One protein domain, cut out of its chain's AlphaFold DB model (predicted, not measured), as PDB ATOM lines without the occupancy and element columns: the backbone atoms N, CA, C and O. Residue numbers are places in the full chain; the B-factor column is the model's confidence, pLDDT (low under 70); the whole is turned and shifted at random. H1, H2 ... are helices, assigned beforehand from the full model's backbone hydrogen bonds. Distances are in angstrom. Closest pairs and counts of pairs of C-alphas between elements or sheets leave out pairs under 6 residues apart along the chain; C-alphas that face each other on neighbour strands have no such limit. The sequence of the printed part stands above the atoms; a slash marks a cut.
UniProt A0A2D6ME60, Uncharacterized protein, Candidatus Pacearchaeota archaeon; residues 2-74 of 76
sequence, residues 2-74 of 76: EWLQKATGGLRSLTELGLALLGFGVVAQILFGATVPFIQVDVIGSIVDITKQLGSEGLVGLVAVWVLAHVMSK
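AT A GLANCE: This is residues 2 to 74 of the 76 residues of an uncharacterized protein of Candidatus Pacearchaeota archaeon (UniProt A0A2D6ME60). Two long, straight helices, H1 and then H2, make a flat, open L. They meet where residues 22 to 29 of H1 come to residues 43 to 44 of H2, with the link of residues 33 to 42 looping at the corner and both arms reaching away from it, residues 2 to 21 on H1's side and residues 48 to 74 on H2's side standing free. The printed part has 73 residues, 61 of them in these two helices, with no named strand; its class is all helix. It is extended, with a radius of gyration of the C-alphas of 20.3 A and spans of 59 by 45 by 14 A.

HOW THE PARTS SIT: H1, residues 2 to 32, touches H2, residues 43 to 72, with residues 22 to 29 alone, and H2 touches H1 with residues 43 to 44 alone. Their closest C-alphas, those of Val 26 and Ile 44, are 6.0 A apart. Their lines are about perpendicular, at 76 degrees. Residues 2 to 21 and 48 to 74 stand free. In H1 and H2 every O i to N i+4 pair is within hydrogen-bond range.

IN THESE COORDINATES: H1 begins at C-alpha 2, (48.881, -44.137, 15.967), and measures 44.6 A from first to last C-alpha. H2 measures 44.0 A and ends at C-alpha 72, (-2.710, -37.594, 3.107).

THE WHOLE: The two C-alphas farthest apart, those of Phe 38 and Lys 74, are 60.4 A apart. The printed part has no cut, and the link from H1 to H2 is short. No printed residue is under 70 in pLDDT.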
ATOM      1  N   GLU A   2      48.468 -44.773  14.697       87.06
ATOM      2  CA  GLU A   2      48.881 -44.137  15.967       87.06
ATOM      3  C   GLU A   2      48.811 -42.594  15.952       87.06
ATOM      4  O   GLU A   2      48.340 -41.974  16.900       87.06
ATOM      5  N   TRP A   3      49.209 -41.955  14.847       92.56
ATOM      6  CA  TRP A   3      49.143 -40.495  14.705       92.56
ATOM      7  C   TRP A   3      47.704 -39.948  14.743       92.56
ATOM      8  O   TRP A   3      47.481 -38.870  15.287       92.56
ATOM      9  N   LEU A   4      46.725 -40.709  14.231       91.69
ATOM     10  CA  LEU A   4      45.301 -40.367  14.329       91.69
ATOM     11  C   LEU A   4      44.837 -40.435  15.780       91.69
ATOM     12  O   LEU A   4      44.141 -39.542  16.236       91.69
ATOM     13  N   GLN A   5      45.262 -41.456  16.528       92.75
ATOM     14  CA  GLN A   5      44.923 -41.566  17.947       92.75
ATOM     15  C   GLN A   5      45.517 -40.414  18.764       92.75
ATOM     16  O   GLN A   5      44.821 -39.844  19.599       92.75
ATOM     17  N   LYS A   6      46.766 -40.019  18.487       93.31
ATOM     18  CA  LYS A   6      47.396 -38.844  19.112       93.31
ATOM     19  C   LYS A   6      46.664 -37.546  18.765       93.31
ATOM     20  O   LYS A   6      46.387 -36.755  19.662       93.31
ATOM     21  N   ALA A   7      46.301 -37.353  17.497       93.88
ATOM     22  CA  ALA A   7      45.539 -36.185  17.056       93.88
ATOM     23  C   ALA A   7      44.148 -36.128  17.709       93.88
ATOM     24  O   ALA A   7      43.777 -35.108  18.286       93.88
ATOM     25  N   THR A   8      43.406 -37.238  17.696       93.81
ATOM     26  CA  THR A   8      42.092 -37.348  18.345       93.81
ATOM     27  C   THR A   8      42.189 -37.145  19.857       93.81
ATOM     28  O   THR A   8      41.339 -36.474  20.435       93.81
ATOM     29  N   GLY A   9      43.233 -37.667  20.506       95.00
ATOM     30  CA  GLY A   9      43.496 -37.435  21.928       95.00
ATOM     31  C   GLY A   9      43.735 -35.957  22.246       95.00
ATOM     32  O   GLY A   9      43.138 -35.427  23.182       95.00
ATOM     33  N   GLY A  10      44.535 -35.269  21.427       94.69
ATOM     34  CA  GLY A  10      44.751 -33.825  21.546       94.69
ATOM     35  C   GLY A  10      43.466 -33.016  21.353       94.69
ATOM     36  O   GLY A  10      43.144 -32.166  22.180       94.69
ATOM     37  N   LEU A  11      42.685 -33.325  20.313       95.56
ATOM     38  CA  LEU A  11      41.391 -32.681  20.050       95.56
ATOM     39  C   LEU A  11      40.392 -32.889  21.187       95.56
ATOM     40  O   LEU A  11      39.669 -31.962  21.554       95.56
ATOM     41  N   ARG A  12      40.366 -34.088  21.770       96.38
ATOM     42  CA  ARG A  12      39.520 -34.381  22.923       96.38
ATOM     43  C   ARG A  12      39.913 -33.528  24.122       96.38
ATOM     44  O   ARG A  12      39.046 -32.886  24.700       96.38
ATOM     45  N   SER A  13      41.201 -33.464  24.446       96.25
ATOM     46  CA  SER A  13      41.685 -32.657  25.571       96.25
ATOM     47  C   SER A  13      41.408 -31.161  25.370       96.25
ATOM     48  O   SER A  13      40.974 -30.484  26.298       96.25
ATOM     49  N   LEU A  14      41.556 -30.652  24.142       96.06
ATOM     50  CA  LEU A  14      41.174 -29.279  23.798       96.06
ATOM     51  C   LEU A  14      39.667 -29.040  23.920       96.06
ATOM     52  O   LEU A  14      39.256 -27.989  24.403       96.06
ATOM     53  N   THR A  15      38.842 -30.005  23.513       96.12
ATOM     54  CA  THR A  15      37.384 -29.922  23.679       96.12
ATOM     55  C   THR A  15      37.003 -29.905  25.156       96.12
ATOM     56  O   THR A  15      36.184 -29.088  25.557       96.12
ATOM     57  N   GLU A  16      37.616 -30.759  25.976       96.81
ATOM     58  CA  GLU A  16      37.391 -30.803  27.425       96.81
ATOM     59  C   GLU A  16      37.808 -29.481  28.094       96.81
ATOM     60  O   GLU A  16      37.049 -28.931  28.893       96.81
ATOM     61  N   LEU A  17      38.955 -28.912  27.700       96.81
ATOM     62  CA  LEU A  17      39.389 -27.579  28.128       96.81
ATOM     63  C   LEU A  17      38.381 -26.501  27.704       96.81
ATOM     64  O   LEU A  17      37.974 -25.681  28.521       96.81
ATOM     65  N   GLY A  18      37.958 -26.509  26.439       94.12
ATOM     66  CA  GLY A  18      36.970 -25.570  25.913       94.12
ATOM     67  C   GLY A  18      35.643 -25.653  26.665       94.12
ATOM     68  O   GLY A  18      35.075 -24.625  27.022       94.12
ATOM     69  N   LEU A  19      35.184 -26.862  26.989       95.19
ATOM     70  CA  LEU A  19      33.962 -27.084  27.758       95.19
ATOM     71  C   LEU A  19      34.087 -26.545  29.190       95.19
ATOM     72  O   LEU A  19      33.163 -25.902  29.689       95.19
ATOM     73  N   ALA A  20      35.243 -26.745  29.832       95.50
ATOM     74  CA  ALA A  20      35.531 -26.165  31.141       95.50
ATOM     75  C   ALA A  20      35.542 -24.627  31.096       95.50
ATOM     76  O   ALA A  20      34.988 -23.980  31.985       95.50
ATOM     77  N   LEU A  21      36.106 -24.036  30.037       93.31
ATOM     78  CA  LEU A  21      36.103 -22.586  29.821       93.31
ATOM     79  C   LEU A  21      34.695 -22.035  29.557       93.31
ATOM     80  O   LEU A  21      34.363 -20.970  30.073       93.31
ATOM     81  N   LEU A  22      33.848 -22.756  28.816       92.75
ATOM     82  CA  LEU A  22      32.438 -22.394  28.637       92.75
ATOM     83  C   LEU A  22      31.699 -22.391  29.979       92.75
ATOM     84  O   LEU A  22      31.013 -21.421  30.297       92.75
ATOM     85  N   GLY A  23      31.886 -23.434  30.794       93.44
ATOM     86  CA  GLY A  23      31.317 -23.502  32.141       93.44
ATOM     87  C   GLY A  23      31.787 -22.348  33.030       93.44
ATOM     88  O   GLY A  23      30.976 -21.708  33.698       93.44
ATOM     89  N   PHE A  24      33.081 -22.024  32.983       92.88
ATOM     90  CA  PHE A  24      33.631 -20.857  33.669       92.88
ATOM     91  C   PHE A  24      32.987 -19.548  33.192       92.88
ATOM     92  O   PHE A  24      32.600 -18.729  34.023       92.88
ATOM     93  N   GLY A  25      32.814 -19.368  31.880       92.00
ATOM     94  CA  GLY A  25      32.152 -18.199  31.301       92.00
ATOM     95  C   GLY A  25      30.718 -18.024  31.804       92.00
ATOM     96  O   GLY A  25      30.348 -16.928  32.215       92.00
ATOM     97  N   VAL A  26      29.946 -19.114  31.870       92.69
ATOM     98  CA  VAL A  26      28.577 -19.097  32.414       92.69
ATOM     99  C   VAL A  26      28.569 -18.664  33.881       92.69
ATOM    100  O   VAL A  26      27.820 -17.760  34.248       92.69
ATOM    101  N   VAL A  27      29.419 -19.257  34.726       92.88
ATOM    102  CA  VAL A  27      29.491 -18.884  36.150       92.88
ATOM    103  C   VAL A  27      29.930 -17.427  36.315       92.88
ATOM    104  O   VAL A  27      29.333 -16.692  37.099       92.88
ATOM    105  N   ALA A  28      30.927 -16.976  35.551       92.12
ATOM    106  CA  ALA A  28      31.403 -15.598  35.599       92.12
ATOM    107  C   ALA A  28      30.304 -14.594  35.216       92.12
ATOM    108  O   ALA A  28      30.128 -13.594  35.911       92.12
ATOM    109  N   GLN A  29      29.526 -14.868  34.164       91.38
ATOM    110  CA  GLN A  29      28.400 -14.018  33.768       91.38
ATOM    111  C   GLN A  29      27.274 -13.999  34.806       91.38
ATOM    112  O   GLN A  29      26.646 -12.964  35.004       91.38
ATOM    113  N   ILE A  30      27.033 -15.105  35.514       91.44
ATOM    114  CA  ILE A  30      26.063 -15.130  36.620       91.44
ATOM    115  C   ILE A  30      26.519 -14.219  37.770       91.44
ATOM    116  O   ILE A  30      25.696 -13.526  38.364       91.44
ATOM    117  N   LEU A  31      27.819 -14.204  38.081       91.50
ATOM    118  CA  LEU A  31      28.370 -13.420  39.193       91.50
ATOM    119  C   LEU A  31      28.489 -11.923  38.883       91.50
ATOM    120  O   LEU A  31      28.194 -11.096  39.742       91.50
ATOM    121  N   PHE A  32      28.949 -11.574  37.680       88.88
ATOM    122  CA  PHE A  32      29.256 -10.189  37.300       88.88
ATOM    123  C   PHE A  32      28.186  -9.538  36.408       88.88
ATOM    124  O   PHE A  32      28.224  -8.328  36.193       88.88
ATOM    125  N   GLY A  33      27.218 -10.309  35.909       81.81
ATOM    126  CA  GLY A  33      26.189  -9.849  34.980       81.81
ATOM    127  C   GLY A  33      26.619  -9.906  33.509       81.81
ATOM    128  O   GLY A  33      27.573 -10.590  33.135       81.81
ATOM    129  N   ALA A  34      25.892  -9.178  32.654       72.56
ATOM    130  CA  ALA A  34      26.028  -9.249  31.192       72.56
ATOM    131  C   ALA A  34      27.429  -8.880  30.669       72.56
ATOM    132  O   ALA A  34      27.822  -9.326  29.594       72.56
ATOM    133  N   THR A  35      28.197  -8.088  31.420       76.31
ATOM    134  CA  THR A  35      29.557  -7.689  31.050       76.31
ATOM    135  C   THR A  35      30.544  -8.234  32.071       76.31
ATOM    136  O   THR A  35      30.743  -7.646  33.133       76.31
ATOM    137  N   VAL A  36      31.188  -9.355  31.746       80.06
ATOM    138  CA  VAL A  36      32.284  -9.882  32.565       80.06
ATOM    139  C   VAL A  36      33.524  -9.007  32.322       80.06
ATOM    140  O   VAL A  36      33.941  -8.867  31.172       80.06
ATOM    141  N   PRO A  37      34.156  -8.429  33.362       75.38
ATOM    142  CA  PRO A  37      35.200  -7.407  33.196       75.38
ATOM    143  C   PRO A  37      36.410  -7.816  32.339       75.38
ATOM    144  O   PRO A  37      37.082  -6.963  31.769       75.38
ATOM    145  N   PHE A  38      36.699  -9.114  32.252       74.88
ATOM    146  CA  PHE A  38      37.860  -9.687  31.562       74.88
ATOM    147  C   PHE A  38      37.480 -10.538  30.336       74.88
ATOM    148  O   PHE A  38      38.357 -10.928  29.571       74.88
ATOM    149  N   ILE A  39      36.187 -10.820  30.132       76.56
ATOM    150  CA  ILE A  39      35.669 -11.598  28.999       76.56
ATOM    151  C   ILE A  39      34.492 -10.821  28.411       76.56
ATOM    152  O   ILE A  39      33.377 -10.865  28.920       76.56
ATOM    153  N   GLN A  40      34.738 -10.105  27.315       79.62
ATOM    154  CA  GLN A  40      33.712  -9.344  26.589       79.62
ATOM    155  C   GLN A  40      32.912 -10.246  25.631       79.62
ATOM    156  O   GLN A  40      32.694  -9.901  24.473       79.62
ATOM    157  N   VAL A  41      32.531 -11.438  26.089       85.25
ATOM    158  CA  VAL A  41      31.801 -12.432  25.293       85.25
ATOM    159  C   VAL A  41      30.574 -12.878  26.073       85.25
ATOM    160  O   VAL A  41      30.684 -13.219  27.250       85.25
ATOM    161  N   ASP A  42      29.419 -12.898  25.404       90.31
ATOM    162  CA  ASP A  42      28.166 -13.371  25.989       90.31
ATOM    163  C   ASP A  42      27.962 -14.874  25.746       90.31
ATOM    164  O   ASP A  42      27.438 -15.302  24.712       90.31
ATOM    165  N   VAL A  43      28.413 -15.689  26.701       91.56
ATOM    166  CA  VAL A  43      28.334 -17.155  26.622       91.56
ATOM    167  C   VAL A  43      26.896 -17.632  26.817       91.56
ATOM    168  O   VAL A  43      26.422 -18.474  26.054       91.56
ATOM    169  N   ILE A  44      26.180 -17.081  27.799       92.50
ATOM    170  CA  ILE A  44      24.782 -17.436  28.075       92.50
ATOM    171  C   ILE A  44      23.899 -17.067  26.882       92.50
ATOM    172  O   ILE A  44      23.128 -17.913  26.429       92.50
ATOM    173  N   GLY A  45      24.038 -15.855  26.333       93.06
ATOM    174  CA  GLY A  45      23.299 -15.429  25.143       93.06
ATOM    175  C   GLY A  45      23.538 -16.356  23.954       93.06
ATOM    176  O   GLY A  45      22.580 -16.841  23.353       93.06
ATOM    177  N   SER A  46      24.799 -16.716  23.695       92.88
ATOM    178  CA  SER A  46      25.155 -17.653  22.621       92.88
ATOM    179  C   SER A  46      24.480 -19.026  22.781       92.88
ATOM    180  O   SER A  46      23.956 -19.579  21.814       92.88
ATOM    181  N   ILE A  47      24.447 -19.582  24.001       92.25
ATOM    182  CA  ILE A  47      23.785 -20.871  24.285       92.25
ATOM    183  C   ILE A  47      22.265 -20.758  24.109       92.25
ATOM    184  O   ILE A  47      21.634 -21.640  23.517       92.25
ATOM    185  N   VAL A  48      21.667 -19.681  24.621       94.69
ATOM    186  CA  VAL A  48      20.227 -19.425  24.507       94.69
ATOM    187  C   VAL A  48      19.815 -19.291  23.044       94.69
ATOM    188  O   VAL A  48      18.794 -19.855  22.655       94.69
ATOM    189  N   ASP A  49      20.603 -18.609  22.219       95.25
ATOM    190  CA  ASP A  49      20.286 -18.415  20.805       95.25
ATOM    191  C   ASP A  49      20.365 -19.718  20.008       95.25
ATOM    192  O   ASP A  49      19.441 -20.017  19.250       95.25
ATOM    193  N   ILE A  50      21.382 -20.554  20.244       94.12
ATOM    194  CA  ILE A  50      21.443 -21.901  19.651       94.12
ATOM    195  C   ILE A  50      20.231 -22.730  20.095       94.12
ATOM    196  O   ILE A  50      19.586 -23.385  19.279       94.12
ATOM    197  N   THR A  51      19.874 -22.674  21.379       93.06
ATOM    198  CA  THR A  51      18.722 -23.419  21.914       93.06
ATOM    199  C   THR A  51      17.412 -22.960  21.271       93.06
ATOM    200  O   THR A  51      16.576 -23.787  20.912       93.06
ATOM    201  N   LYS A  52      17.240 -21.649  21.068       94.44
ATOM    202  CA  LYS A  52      16.084 -21.088  20.359       94.44
ATOM    203  C   LYS A  52      16.032 -21.548  18.908       94.44
ATOM    204  O   LYS A  52      14.954 -21.923  18.466       94.44
ATOM    205  N   GLN A  53      17.164 -21.554  18.201       93.94
ATOM    206  CA  GLN A  53      17.238 -22.046  16.821       93.94
ATOM    207  C   GLN A  53      16.842 -23.525  16.746       93.94
ATOM    208  O   GLN A  53      15.991 -23.905  15.950       93.94
ATOM    209  N   LEU A  54      17.373 -24.367  17.635       91.25
ATOM    210  CA  LEU A  54      16.994 -25.782  17.683       91.25
ATOM    211  C   LEU A  54      15.499 -25.973  18.000       91.25
ATOM    212  O   LEU A  54      14.850 -26.848  17.429       91.25
ATOM    213  N   GLY A  55      14.936 -25.137  18.876       90.12
ATOM    214  CA  GLY A  55      13.508 -25.143  19.196       90.12
ATOM    215  C   GLY A  55      12.614 -24.673  18.041       90.12
ATOM    216  O   GLY A  55      11.568 -25.280  17.802       90.12
ATOM    217  N   SER A  56      13.014 -23.627  17.309       92.31
ATOM    218  CA  SER A  56      12.252 -23.115  16.165       92.31
ATOM    219  C   SER A  56      12.208 -24.128  15.029       92.31
ATOM    220  O   SER A  56      11.124 -24.414  14.524       92.31
ATOM    221  N   GLU A  57      13.345 -24.736  14.687       90.94
ATOM    222  CA  GLU A  57      13.398 -25.778  13.658       90.94
ATOM    223  C   GLU A  57      12.578 -27.015  14.060       90.94
ATOM    224  O   GLU A  57      11.885 -27.607  13.230       90.94
ATOM    225  N   GLY A  58      12.573 -27.380  15.348       88.19
ATOM    226  CA  GLY A  58      11.736 -28.467  15.866       88.19
ATOM    227  C   GLY A  58      10.235 -28.198  15.716       88.19
ATOM    228  O   GLY A  58       9.483 -29.079  15.288       88.19
ATOM    229  N   LEU A  59       9.792 -26.973  16.010       91.50
ATOM    230  CA  LEU A  59       8.397 -26.566  15.824       91.50
ATOM    231  C   LEU A  59       8.000 -26.590  14.342       91.50
ATOM    232  O   LEU A  59       6.939 -27.112  14.000       91.50
ATOM    233  N   VAL A  60       8.864 -26.080  13.459       92.31
ATOM    234  CA  VAL A  60       8.657 -26.116  12.004       92.31
ATOM    235  C   VAL A  60       8.533 -27.561  11.507       92.31
ATOM    236  O   VAL A  60       7.641 -27.861  10.712       92.31
ATOM    237  N   GLY A  61       9.348 -28.481  12.032       92.56
ATOM    238  CA  GLY A  61       9.261 -29.910  11.724       92.56
ATOM    239  C   GLY A  61       7.919 -30.540  12.114       92.56
ATOM    240  O   GLY A  61       7.314 -31.252  11.312       92.56
ATOM    241  N   LEU A  62       7.405 -30.242  13.313       94.75
ATOM    242  CA  LEU A  62       6.090 -30.729  13.754       94.75
ATOM    243  C   LEU A  62       4.951 -30.187  12.880       94.75
ATOM    244  O   LEU A  62       4.046 -30.938  12.511       94.75
ATOM    245  N   VAL A  63       5.014 -28.906  12.502       94.50
ATOM    246  CA  VAL A  63       4.050 -28.299  11.574       94.50
ATOM    247  C   VAL A  63       4.100 -28.996  10.212       94.50
ATOM    248  O   VAL A  63       3.052 -29.329   9.662       94.50
ATOM    249  N   ALA A  64       5.293 -29.285   9.687       94.81
ATOM    250  CA  ALA A  64       5.451 -29.986   8.414       94.81
ATOM    251  C   ALA A  64       4.814 -31.387   8.437       94.81
ATOM    252  O   ALA A  64       4.077 -31.742   7.515       94.81
ATOM    253  N   VAL A  65       5.027 -32.163   9.507       95.94
ATOM    254  CA  VAL A  65       4.398 -33.486   9.679       95.94
ATOM    255  C   VAL A  65       2.873 -33.374   9.723       95.94
ATOM    256  O   VAL A  65       2.185 -34.163   9.076       95.94
ATOM    257  N   TRP A  66       2.334 -32.381  10.434       95.44
ATOM    258  CA  TRP A  66       0.890 -32.152  10.502       95.44
ATOM    259  C   TRP A  66       0.288 -31.818   9.132       95.44
ATOM    260  O   TRP A  66      -0.729 -32.397   8.753       95.44
ATOM    261  N   VAL A  67       0.935 -30.937   8.360       95.31
ATOM    262  CA  VAL A  67       0.494 -30.590   6.999       95.31
ATOM    263  C   VAL A  67       0.492 -31.827   6.100       95.31
ATOM    264  O   VAL A  67      -0.496 -32.078   5.410       95.31
ATOM    265  N   LEU A  68       1.561 -32.627   6.132       95.06
ATOM    266  CA  LEU A  68       1.649 -33.863   5.352       95.06
ATOM    267  C   LEU A  68       0.544 -34.854   5.735       95.06
ATOM    268  O   LEU A  68      -0.153 -35.360   4.857       95.06
ATOM    269  N   ALA A  69       0.329 -35.079   7.034       95.81
ATOM    270  CA  ALA A  69      -0.737 -35.946   7.528       95.81
ATOM    271  C   ALA A  69      -2.127 -35.449   7.093       95.81
ATOM    272  O   ALA A  69      -2.958 -36.243   6.653       95.81
ATOM    273  N   HIS A  70      -2.367 -34.136   7.151       94.81
ATOM    274  CA  HIS A  70      -3.629 -33.534   6.726       94.81
ATOM    275  C   HIS A  70      -3.888 -33.725   5.228       94.81
ATOM    276  O   HIS A  70      -4.999 -34.079   4.839       94.81
ATOM    277  N   VAL A  71      -2.870 -33.531   4.382       94.06
ATOM    278  CA  VAL A  71      -2.982 -33.756   2.932       94.06
ATOM    279  C   VAL A  71      -3.224 -35.235   2.624       94.06
ATOM    280  O   VAL A  71      -4.095 -35.550   1.816       94.06
ATOM    281  N   MET A  72      -2.516 -36.150   3.292       93.00
ATOM    282  CA  MET A  72      -2.710 -37.594   3.107       93.00
ATOM    283  C   MET A  72      -4.092 -38.074   3.576       93.00
ATOM    284  O   MET A  72      -4.653 -38.982   2.969       93.00
ATOM    285  N   SER A  73      -4.665 -37.446   4.606       88.50
ATOM    286  CA  SER A  73      -6.006 -37.762   5.115       88.50
ATOM    287  C   SER A  73      -7.147 -37.284   4.209       88.50
ATOM    288  O   SER A  73      -8.288 -37.663   4.455       88.50
ATOM    289  N   LYS A  74      -6.881 -36.461   3.183       75.38
ATOM    290  CA  LYS A  74      -7.887 -36.014   2.199       75.38
ATOM    291  C   LYS A  74      -8.022 -36.939   0.987       75.38
ATOM    292  O   LYS A  74      -8.649 -36.559   0.005       75.38
TER     293      LYS A  74